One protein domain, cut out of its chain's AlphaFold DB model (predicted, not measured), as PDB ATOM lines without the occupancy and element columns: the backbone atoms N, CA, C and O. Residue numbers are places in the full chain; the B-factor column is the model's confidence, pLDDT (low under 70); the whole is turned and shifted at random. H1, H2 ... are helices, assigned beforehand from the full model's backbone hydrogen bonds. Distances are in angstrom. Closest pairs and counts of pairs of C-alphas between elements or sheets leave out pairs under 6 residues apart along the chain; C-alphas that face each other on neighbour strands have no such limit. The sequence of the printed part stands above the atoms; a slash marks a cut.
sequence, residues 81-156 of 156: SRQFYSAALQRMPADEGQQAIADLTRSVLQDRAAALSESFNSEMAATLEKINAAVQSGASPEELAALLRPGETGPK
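This is residues 81 to 156 of the 156 residues of an uncharacterized protein of Streptomyces tateyamensis (UniProt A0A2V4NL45). A single long helix, H2, makes the length of a thin rod, and a much shorter helix folds back along it at each end: H1 beside its first part and H3 beside its last, a helical hairpin at either end. The stretch of H2 between these two, residues 112 to 126, is bare, and the last residues, 149 to 156, stick out as a free tail. The printed part has 76 residues with three named helices in the order H1, H2, H3 and no named strand; the class is all helix, with 58 residues in the helices. The whole is extended, with a radius of gyration of the C-alphas of 22.4 A and spans of 67 by 29 by 15 A.

H1 is residues 81 to 91, 15.8 A from first to last C-alpha, and begins at C-alpha 81 at (104.976, 92.780, 107.734). A tight link of 5 residues leads to H2, residues 97 to 136. H2 is 58.5 A long, from C-alpha 97 at (107.605, 107.523, 113.421) to C-alpha 136 at (87.256, 72.887, 70.841). A tight link of 4 residues follows. H3 is residues 141 to 147, 10.1 A long, and ends at C-alpha 147 at (85.765, 86.584, 74.114).

H1 and H2 touch and form a helical hairpin. They run opposite ways at a shallow tilt of 19 degrees, and their closest C-alphas, those of Tyr 85 and Leu 104, are 5.7 A apart. H2 touches H1 with residues 97 to 108 alone. H2 and H3 touch and form a second helical hairpin, opposite ways at a shallow tilt of 30 degrees. Their closest C-alphas, those of Ile 131 and Leu 144, are 6.6 A apart, and here H2 takes part with residues 127 to 135 alone. H1 and H3 are apart. In H2 and H3 every O i to N i+4 pair is within hydrogen-bond range; in H1 it is 6 of 7.

The two C-alphas farthest apart, those of Pro 93 and Gly 138, are 67.5 A from each other. Without the stretches that stand free, residues 112 to 126 of H2 and residues 149 to 156, the body spans 67 by 15 by 10 A. The printed part has no cut and ends at Lys 156, the chain's last residue. The mean pLDDT of the printed part is 76.5; the model's confidence is low, under 70, at residues 92 to 100, 143 to 144, 147 to 148 and 150 to 156.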
ATOM      1  N   SER A  81     104.296  91.480 107.761       89.44
ATOM      2  CA  SER A  81     104.976  92.780 107.734       89.44
ATOM      3  C   SER A  81     104.058  93.936 108.130       89.44
ATOM      4  O   SER A  81     104.482  94.857 108.831       89.44
ATOM      5  N   ARG A  82     102.778  93.894 107.744       85.56
ATOM      6  CA  ARG A  82     101.822  94.958 108.068       85.56
ATOM      7  C   ARG A  82     101.570  95.003 109.568       85.56
ATOM      8  O   ARG A  82     101.605  96.086 110.162       85.56
ATOM      9  N   GLN A  83     101.332  93.846 110.181       88.50
ATOM     10  CA  GLN A  83     101.160  93.756 111.625       88.50
ATOM     11  C   GLN A  83     102.432  94.208 112.352       88.50
ATOM     12  O   GLN A  83     102.337  95.025 113.273       88.50
ATOM     13  N   PHE A  84     103.606  93.763 111.898       88.19
ATOM     14  CA  PHE A  84     104.904  94.131 112.468       88.19
ATOM     15  C   PHE A  84     105.116  95.652 112.510       88.19
ATOM     16  O   PHE A  84     105.280  96.225 113.590       88.19
ATOM     17  N   TYR A  85     105.022  96.332 111.364       87.12
ATOM     18  CA  TYR A  85     105.253  97.778 111.296       87.12
ATOM     19  C   TYR A  85     104.168  98.584 112.018       87.12
ATOM     20  O   TYR A  85     104.463  99.609 112.633       87.12
ATOM     21  N   SER A  86     102.916  98.110 112.023       86.25
ATOM     22  CA  SER A  86     101.848  98.766 112.788       86.25
ATOM     23  C   SER A  86     102.100  98.736 114.300       86.25
ATOM     24  O   SER A  86     101.860  99.731 114.984       86.25
ATOM     25  N   ALA A  87     102.630  97.625 114.821       84.81
ATOM     26  CA  ALA A  87     102.956  97.478 116.234       84.81
ATOM     27  C   ALA A  87     104.184  98.311 116.630       84.81
ATOM     28  O   ALA A  87     104.195  98.895 117.716       84.81
ATOM     29  N   ALA A  88     105.187  98.407 115.750       81.94
ATOM     30  CA  ALA A  88     106.346  99.277 115.948       81.94
ATOM     31  C   ALA A  88     105.920 100.752 116.070       81.94
ATOM     32  O   ALA A  88     106.283 101.423 117.035       81.94
ATOM     33  N   LEU A  89     105.048 101.222 115.170       75.62
ATOM     34  CA  LEU A  89     104.525 102.595 115.180       75.62
ATOM     35  C   LEU A  89     103.767 102.958 116.459       75.62
ATOM     36  O   LEU A  89     103.897 104.072 116.951       75.62
ATOM     37  N   GLN A  90     102.988 102.030 117.018       78.12
ATOM     38  CA  GLN A  90     102.245 102.271 118.262       78.12
ATOM     39  C   GLN A  90     103.151 102.471 119.483       78.12
ATOM     40  O   GLN A  90     102.699 103.008 120.494       78.12
ATOM     41  N   ARG A  91     104.401 102.000 119.419       71.62
ATOM     42  CA  ARG A  91     105.356 102.026 120.533       71.62
ATOM     43  C   ARG A  91     106.458 103.075 120.368       71.62
ATOM     44  O   ARG A  91     107.161 103.337 121.340       71.62
ATOM     45  N   MET A  92     106.606 103.668 119.183       63.25
ATOM     46  CA  MET A  92     107.605 104.706 118.919       63.25
ATOM     47  C   MET A  92     107.200 106.063 119.530       63.25
ATOM     48  O   MET A  92     106.039 106.467 119.417       63.25
ATOM     49  N   PRO A  93     108.142 106.809 120.138       57.25
ATOM     50  CA  PRO A  93     107.967 108.232 120.411       57.25
ATOM     51  C   PRO A  93     107.757 109.002 119.096       57.25
ATOM     52  O   PRO A  93     108.287 108.617 118.055       57.25
ATOM     53  N   ALA A  94     107.001 110.103 119.141       56.41
ATOM     54  CA  ALA A  94     106.515 110.821 117.956       56.41
ATOM     55  C   ALA A  94     107.601 111.274 116.952       56.41
ATOM     56  O   ALA A  94     107.282 111.477 115.781       56.41
ATOM     57  N   ASP A  95     108.864 111.377 117.373       56.59
ATOM     58  CA  ASP A  95     109.967 111.874 116.541       56.59
ATOM     59  C   ASP A  95     110.619 110.792 115.642       56.59
ATOM     60  O   ASP A  95     111.255 111.133 114.647       56.59
ATOM     61  N   GLU A  96     110.423 109.491 115.914       56.47
ATOM     62  CA  GLU A  96     110.979 108.367 115.118       56.47
ATOM     63  C   GLU A  96     109.962 107.725 114.146       56.47
ATOM     64  O   GLU A  96     110.310 106.870 113.330       56.47
ATOM     65  N   GLY A  97     108.695 108.156 114.175       59.72
ATOM     66  CA  GLY A  97     107.605 107.523 113.421       59.72
ATOM     67  C   GLY A  97     107.702 107.645 111.892       59.72
ATOM     68  O   GLY A  97     107.106 106.845 111.172       59.72
ATOM     69  N   GLN A  98     108.465 108.610 111.369       68.31
ATOM     70  CA  GLN A  98     108.525 108.907 109.932       68.31
ATOM     71  C   GLN A  98     109.036 107.722 109.094       68.31
ATOM     72  O   GLN A  98     108.506 107.441 108.018       68.31
ATOM     73  N   GLN A  99     110.060 107.019 109.588       68.25
ATOM     74  CA  GLN A  99     110.693 105.913 108.869       68.25
ATOM     75  C   GLN A  99     109.810 104.663 108.893       68.25
ATOM     76  O   GLN A  99     109.555 104.066 107.850       68.25
ATOM     77  N   ALA A 100     109.204 104.366 110.041       63.31
ATOM     78  CA  ALA A 100     108.245 103.276 110.166       63.31
ATOM     79  C   ALA A 100     106.960 103.508 109.337       63.31
ATOM     80  O   ALA A 100     106.396 102.557 108.796       63.31
ATOM     81  N   ILE A 101     106.517 104.761 109.150       77.62
ATOM     82  CA  ILE A 101     105.431 105.094 108.207       77.62
ATOM     83  C   ILE A 101     105.854 104.786 106.765       77.62
ATOM     84  O   ILE A 101     105.060 104.237 105.995       77.62
ATOM     85  N   ALA A 102     107.086 105.133 106.382       80.12
ATOM     86  CA  ALA A 102     107.601 104.857 105.044       80.12
ATOM     87  C   ALA A 102     107.691 103.345 104.773       80.12
ATOM     88  O   ALA A 102     107.280 102.891 103.701       80.12
ATOM     89  N   ASP A 103     108.143 102.560 105.749       80.19
ATOM     90  CA  ASP A 103     108.248 101.104 105.628       80.19
ATOM     91  C   ASP A 103     106.870 100.426 105.606       80.19
ATOM     92  O   ASP A 103     106.621  99.575 104.746       80.19
ATOM     93  N   LEU A 104     105.917 100.880 106.431       78.81
ATOM     94  CA  LEU A 104     104.521 100.436 106.348       78.81
ATOM     95  C   LEU A 104     103.918 100.748 104.970       78.81
ATOM     96  O   LEU A 104     103.251  99.903 104.374       78.81
ATOM     97  N   THR A 105     104.166 101.948 104.445       86.12
ATOM     98  CA  THR A 105     103.685 102.352 103.115       86.12
ATOM     99  C   THR A 105     104.260 101.440 102.035       86.12
ATOM    100  O   THR A 105     103.523 100.983 101.160       86.12
ATOM    101  N   ARG A 106     105.558 101.119 102.114       88.44
ATOM    102  CA  ARG A 106     106.221 100.187 101.194       88.44
ATOM    103  C   ARG A 106     105.591  98.796 101.255       88.44
ATOM    104  O   ARG A 106     105.262  98.255 100.202       88.44
ATOM    105  N   SER A 107     105.366  98.259 102.455       82.94
ATOM    106  CA  SER A 107     104.734  96.947 102.652       82.94
ATOM    107  C   SER A 107     103.330  96.895 102.040       82.94
ATOM    108  O   SER A 107     103.041  95.998 101.255       82.94
ATOM    109  N   VAL A 108     102.487  97.906 102.283       88.81
ATOM    110  CA  VAL A 108     101.126  97.954 101.712       88.81
ATOM    111  C   VAL A 108     101.145  98.001 100.182       88.81
ATOM    112  O   VAL A 108     100.286  97.402  99.530       88.81
ATOM    113  N   LEU A 109     102.099  98.723  99.589       89.19
ATOM    114  CA  LEU A 109     102.238  98.792  98.134       89.19
ATOM    115  C   LEU A 109     102.685  97.454  97.536       89.19
ATOM    116  O   LEU A 109     102.160  97.058  96.496       89.19
ATOM    117  N   GLN A 110     103.609  96.751  98.192       86.25
ATOM    118  CA  GLN A 110     104.070  95.430  97.761       86.25
ATOM    119  C   GLN A 110     102.949  94.387  97.830       86.25
ATOM    120  O   GLN A 110     102.718  93.692  96.841       86.25
ATOM    121  N   ASP A 111     102.187  94.350  98.924       83.25
ATOM    122  CA  ASP A 111     101.053  93.429  99.078       83.25
ATOM    123  C   ASP A 111      99.985  93.671  98.007       83.25
ATOM    124  O   ASP A 111      99.472  92.736  97.389       83.25
ATOM    125  N   ARG A 112      99.673  94.944  97.726       83.25
ATOM    126  CA  ARG A 112      98.731  95.298  96.655       83.25
ATOM    127  C   ARG A 112      99.245  94.895  95.279       83.25
ATOM    128  O   ARG A 112      98.449  94.446  94.459       83.25
ATOM    129  N   ALA A 113     100.540  95.047  95.016       87.50
ATOM    130  CA  ALA A 113     101.139  94.635  93.750       87.50
ATOM    131  C   ALA A 113     101.102  93.108  93.571       87.50
ATOM    132  O   ALA A 113     100.784  92.629  92.478       87.50
ATOM    133  N   ALA A 114     101.367  92.348  94.637       84.31
ATOM    134  CA  ALA A 114     101.260  90.892  94.637       84.31
ATOM    135  C   ALA A 114      99.815  90.439  94.368       84.31
ATOM    136  O   ALA A 114      99.582  89.668  93.440       84.31
ATOM    137  N   ALA A 115      98.841  91.005  95.088       85.75
ATOM    138  CA  ALA A 115      97.423  90.694  94.904       85.75
ATOM    139  C   ALA A 115      96.912  91.045  93.494       85.75
ATOM    140  O   ALA A 115      96.156  90.281  92.894       85.75
ATOM    141  N   LEU A 116      97.342  92.181  92.930       88.75
ATOM    142  CA  LEU A 116      97.010  92.561  91.551       88.75
ATOM    143  C   LEU A 116      97.599  91.583  90.531       88.75
ATOM    144  O   LEU A 116      96.916  91.208  89.580       88.75
ATOM    145  N   SER A 117      98.843  91.152  90.733       87.50
ATOM    146  CA  SER A 117      99.505  90.188  89.847       87.50
ATOM    147  C   SER A 117      98.815  88.823  89.891       87.50
ATOM    148  O   SER A 117      98.616  88.194  88.854       87.50
ATOM    149  N   GLU A 118      98.405  88.378  91.077       89.88
ATOM    150  CA  GLU A 118      97.661  87.132  91.255       89.88
ATOM    151  C   GLU A 118      96.274  87.198  90.600       89.88
ATOM    152  O   GLU A 118      95.915  86.302  89.833       89.88
ATOM    153  N   SER A 119      95.536  88.295  90.805       88.25
ATOM    154  CA  SER A 119      94.251  88.549  90.137       88.25
ATOM    155  C   SER A 119      94.394  88.525  88.617       88.25
ATOM    156  O   SER A 119      93.610  87.868  87.936       88.25
ATOM    157  N   PHE A 120      95.405  89.212  88.082       87.56
ATOM    158  CA  PHE A 120      95.657  89.266  86.646       87.56
ATOM    159  C   PHE A 120      95.986  87.883  86.074       87.56
ATOM    160  O   PHE A 120      95.425  87.479  85.056       87.56
ATOM    161  N   ASN A 121      96.854  87.123  86.744       87.62
ATOM    162  CA  ASN A 121      97.208  85.769  86.324       87.62
ATOM    163  C   ASN A 121      95.995  84.829  86.343       87.62
ATOM    164  O   ASN A 121      95.826  84.031  85.421       87.62
ATOM    165  N   SER A 122      95.138  84.938  87.362       87.69
ATOM    166  CA  SER A 122      93.901  84.158  87.464       87.69
ATOM    167  C   SER A 122      92.919  84.492  86.337       87.69
ATOM    168  O   SER A 122      92.405  83.590  85.673       87.69
ATOM    169  N   GLU A 123      92.708  85.778  86.060       87.06
ATOM    170  CA  GLU A 123      91.814  86.236  84.996       87.06
ATOM    171  C   GLU A 123      92.326  85.836  83.606       87.06
ATOM    172  O   GLU A 123      91.561  85.356  82.764       87.06
ATOM    173  N   MET A 124      93.638  85.942  83.375       87.06
ATOM    174  CA  MET A 124      94.276  85.494  82.139       87.06
ATOM    175  C   MET A 124      94.134  83.978  81.948       87.06
ATOM    176  O   MET A 124      93.798  83.534  80.850       87.06
ATOM    177  N   ALA A 125      94.327  83.181  83.005       87.50
ATOM    178  CA  ALA A 125      94.139  81.731  82.953       87.50
ATOM    179  C   ALA A 125      92.684  81.354  82.622       87.50
ATOM    180  O   ALA A 125      92.450  80.562  81.709       87.50
ATOM    181  N   ALA A 126      91.709  81.985  83.282       85.50
ATOM    182  CA  ALA A 126      90.287  81.777  83.003       85.50
ATOM    183  C   ALA A 126      89.907  82.192  81.569       85.50
ATOM    184  O   ALA A 126      89.070  81.558  80.924       85.50
ATOM    185  N   THR A 127      90.528  83.250  81.046       85.06
ATOM    186  CA  THR A 127      90.308  83.710  79.668       85.06
ATOM    187  C   THR A 127      90.885  82.721  78.653       85.06
ATOM    188  O   THR A 127      90.206  82.369  77.690       85.06
ATOM    189  N   LEU A 128      92.094  82.202  78.887       85.88
ATOM    190  CA  LEU A 128      92.700  81.161  78.049       85.88
ATOM    191  C   LEU A 128      91.881  79.867  78.054       85.88
ATOM    192  O   LEU A 128      91.722  79.245  77.004       85.88
ATOM    193  N   GLU A 129      91.319  79.483  79.199       87.50
ATOM    194  CA  GLU A 129      90.443  78.316  79.308       87.50
ATOM    195  C   GLU A 129      89.157  78.493  78.485       87.50
ATOM    196  O   GLU A 129      88.803  77.608  77.704       87.50
ATOM    197  N   LYS A 130      88.512  79.667  78.561       84.12
ATOM    198  CA  LYS A 130      87.343  80.009  77.727       84.12
ATOM    199  C   LYS A 130      87.664  79.976  76.233       84.12
ATOM    200  O   LYS A 130      86.876  79.443  75.456       84.12
ATOM    201  N   ILE A 131      88.815  80.516  75.830       83.06
ATOM    202  CA  ILE A 131      89.274  80.483  74.434       83.06
ATOM    203  C   ILE A 131      89.485  79.035  73.986       83.06
ATOM    204  O   ILE A 131      89.000  78.647  72.927       83.06
ATOM    205  N   ASN A 132      90.163  78.218  74.793       83.81
ATOM    206  CA  ASN A 132      90.433  76.823  74.456       83.81
ATOM    207  C   ASN A 132      89.132  76.008  74.328       83.81
ATOM    208  O   ASN A 132      88.974  75.244  73.378       83.81
ATOM    209  N   ALA A 133      88.165  76.231  75.222       83.81
ATOM    210  CA  ALA A 133      86.841  75.616  75.144       83.81
ATOM    211  C   ALA A 133      86.079  76.026  73.870       83.81
ATOM    212  O   ALA A 133      85.522  75.166  73.190       83.81
ATOM    213  N   ALA A 134      86.105  77.313  73.505       80.88
ATOM    214  CA  ALA A 134      85.463  77.821  72.292       80.88
ATOM    215  C   ALA A 134      86.107  77.265  71.007       80.88
ATOM    216  O   ALA A 134      85.408  76.895  70.062       80.88
ATOM    217  N   VAL A 135      87.439  77.142  70.976       81.12
ATOM    218  CA  VAL A 135      88.160  76.504  69.862       81.12
ATOM    219  C   VAL A 135      87.761  75.030  69.732       81.12
ATOM    220  O   VAL A 135      87.494  74.564  68.625       81.12
ATOM    221  N   GLN A 136      87.663  74.298  70.845       83.62
ATOM    222  CA  GLN A 136      87.256  72.887  70.841       83.62
ATOM    223  C   GLN A 136      85.797  72.679  70.415       83.62
ATOM    224  O   GLN A 136      85.491  71.673  69.780       83.62
ATOM    225  N   SER A 137      84.903  73.627  70.713       83.19
ATOM    226  CA  SER A 137      83.506  73.585  70.264       83.19
ATOM    227  C   SER A 137      83.305  74.032  68.811       83.19
ATOM    228  O   SER A 137      82.173  74.034  68.336       83.19
ATOM    229  N   GLY A 138      84.373  74.412  68.099       78.81
ATOM    230  CA  GLY A 138      84.305  74.861  66.707       78.81
ATOM    231  C   GLY A 138      83.748  76.276  66.536       78.81
ATOM    232  O   GLY A 138      83.125  76.556  65.512       78.81
ATOM    233  N   ALA A 139      83.944  77.151  67.529       76.31
ATOM    234  CA  ALA A 139      83.474  78.531  67.480       76.31
ATOM    235  C   ALA A 139      84.076  79.298  66.292       76.31
ATOM    236  O   ALA A 139      85.233  79.110  65.902       76.31
ATOM    237  N   SER A 140      83.273  80.187  65.723       78.00
ATOM    238  CA  SER A 140      83.670  81.048  64.617       78.00
ATOM    239  C   SER A 140      84.717  82.093  65.055       78.00
ATOM    240  O   SER A 140      84.802  82.455  66.234       78.00
ATOM    241  N   PRO A 141      85.511  82.644  64.117       73.38
ATOM    242  CA  PRO A 141      86.489  83.693  64.421       73.38
ATOM    243  C   PRO A 141      85.880  84.940  65.085       73.38
ATOM    244  O   PRO A 141      86.558  85.620  65.852       73.38
ATOM    245  N   GLU A 142      84.604  85.231  64.815       73.56
ATOM    246  CA  GLU A 142      83.874  86.352  65.416       73.56
ATOM    247  C   GLU A 142      83.524  86.095  66.891       73.56
ATOM    248  O   GLU A 142      83.651  86.997  67.718       73.56
ATOM    249  N   GLU A 143      83.175  84.858  67.252       69.25
ATOM    250  CA  GLU A 143      82.893  84.448  68.636       69.25
ATOM    251  C   GLU A 143      84.171  84.410  69.491       69.25
ATOM    252  O   GLU A 143      84.166  84.834  70.648       69.25
ATOM    253  N   LEU A 144      85.298  83.993  68.906       69.31
ATOM    254  CA  LEU A 144      86.617  84.075  69.547       69.31
ATOM    255  C   LEU A 144      87.066  85.528  69.755       69.31
ATOM    256  O   LEU A 144      87.629  85.861  70.798       69.31
ATOM    257  N   ALA A 145      86.785  86.412  68.793       75.75
ATOM    258  CA  ALA A 145      87.068  87.840  68.921       75.75
ATOM    259  C   ALA A 145      86.189  88.521  69.985       75.75
ATOM    260  O   ALA A 145      86.650  89.454  70.644       75.75
ATOM    261  N   ALA A 146      84.952  88.056  70.187       76.62
ATOM    262  CA  ALA A 146      84.064  88.550  71.239       76.62
ATOM    263  C   ALA A 146      84.564  88.191  72.651       76.62
ATOM    264  O   ALA A 146      84.470  89.017  73.554       76.62
ATOM    265  N   LEU A 147      85.173  87.012  72.835       69.62
ATOM    266  CA  LEU A 147      85.765  86.584  74.114       69.62
ATOM    267  C   LEU A 147      86.998  87.402  74.536       69.62
ATOM    268  O   LEU A 147      87.323  87.452  75.719       69.62
ATOM    269  N   LEU A 148      87.677  88.042  73.579       69.44
ATOM    270  CA  LEU A 148      88.854  88.885  73.810       69.44
ATOM    271  C   LEU A 148      88.507  90.363  74.047       69.44
ATOM    272  O   LEU A 148      89.397  91.148  74.378       69.44
ATOM    273  N   ARG A 149      87.242  90.769  73.872       73.38
ATOM    274  CA  ARG A 149      86.804  92.136  74.178       73.38
ATOM    275  C   ARG A 149      86.463  92.244  75.665       73.38
ATOM    276  O   ARG A 149      85.510  91.606  76.114       73.38
ATOM    277  N   PRO A 150      87.175  93.079  76.439       57.22
ATOM    278  CA  PRO A 150      86.781  93.344  77.808       57.22
ATOM    279  C   PRO A 150      85.492  94.178  77.782       57.22
ATOM    280  O   PRO A 150      85.515  95.349  77.414       57.22
ATOM    281  N   GLY A 151      84.364  93.567  78.158       57.06
ATOM    282  CA  GLY A 151      83.164  94.305  78.569       57.06
ATOM    283  C   GLY A 151      81.926  94.292  77.664       57.06
ATOM    284  O   GLY A 151      81.081  95.159  77.851       57.06
ATOM    285  N   GLU A 152      81.733  93.333  76.752       48.09
ATOM    286  CA  GLU A 152      80.442  93.198  76.043       48.09
ATOM    287  C   GLU A 152      79.819  91.806  76.209       48.09
ATOM    288  O   GLU A 152      79.818  90.973  75.311       48.09
ATOM    289  N   THR A 153      79.215  91.571  77.374       43.72
ATOM    290  CA  THR A 153      78.057  90.669  77.493       43.72
ATOM    291  C   THR A 153      76.916  91.483  78.129       43.72
ATOM    292  O   THR A 153      76.897  91.698  79.335       43.72
ATOM    293  N   GLY A 154      76.048  92.076  77.290       36.56
ATOM    294  CA  GLY A 154      74.894  92.927  77.683       36.56
ATOM    295  C   GLY A 154      73.625  92.127  78.057       36.56
ATOM    296  O   GLY A 154      73.757  90.918  78.249       36.56
ATOM    297  N   PRO A 155      72.390  92.703  78.093       42.41
ATOM    298  CA  PRO A 155      71.942  94.085  77.839       42.41
ATOM    299  C   PRO A 155      71.132  94.717  79.020       42.41
ATOM    300  O   PRO A 155      71.146  94.200  80.133       42.41
ATOM    301  N   LYS A 156      70.477  95.867  78.761       33.41
ATOM    302  CA  LYS A 156      69.542  96.612  79.641       33.41
ATOM    303  C   LYS A 156      68.397  95.780  80.217       33.41
ATOM    304  O   LYS A 156      67.868  94.929  79.470       33.41
TER     305      LYS A 156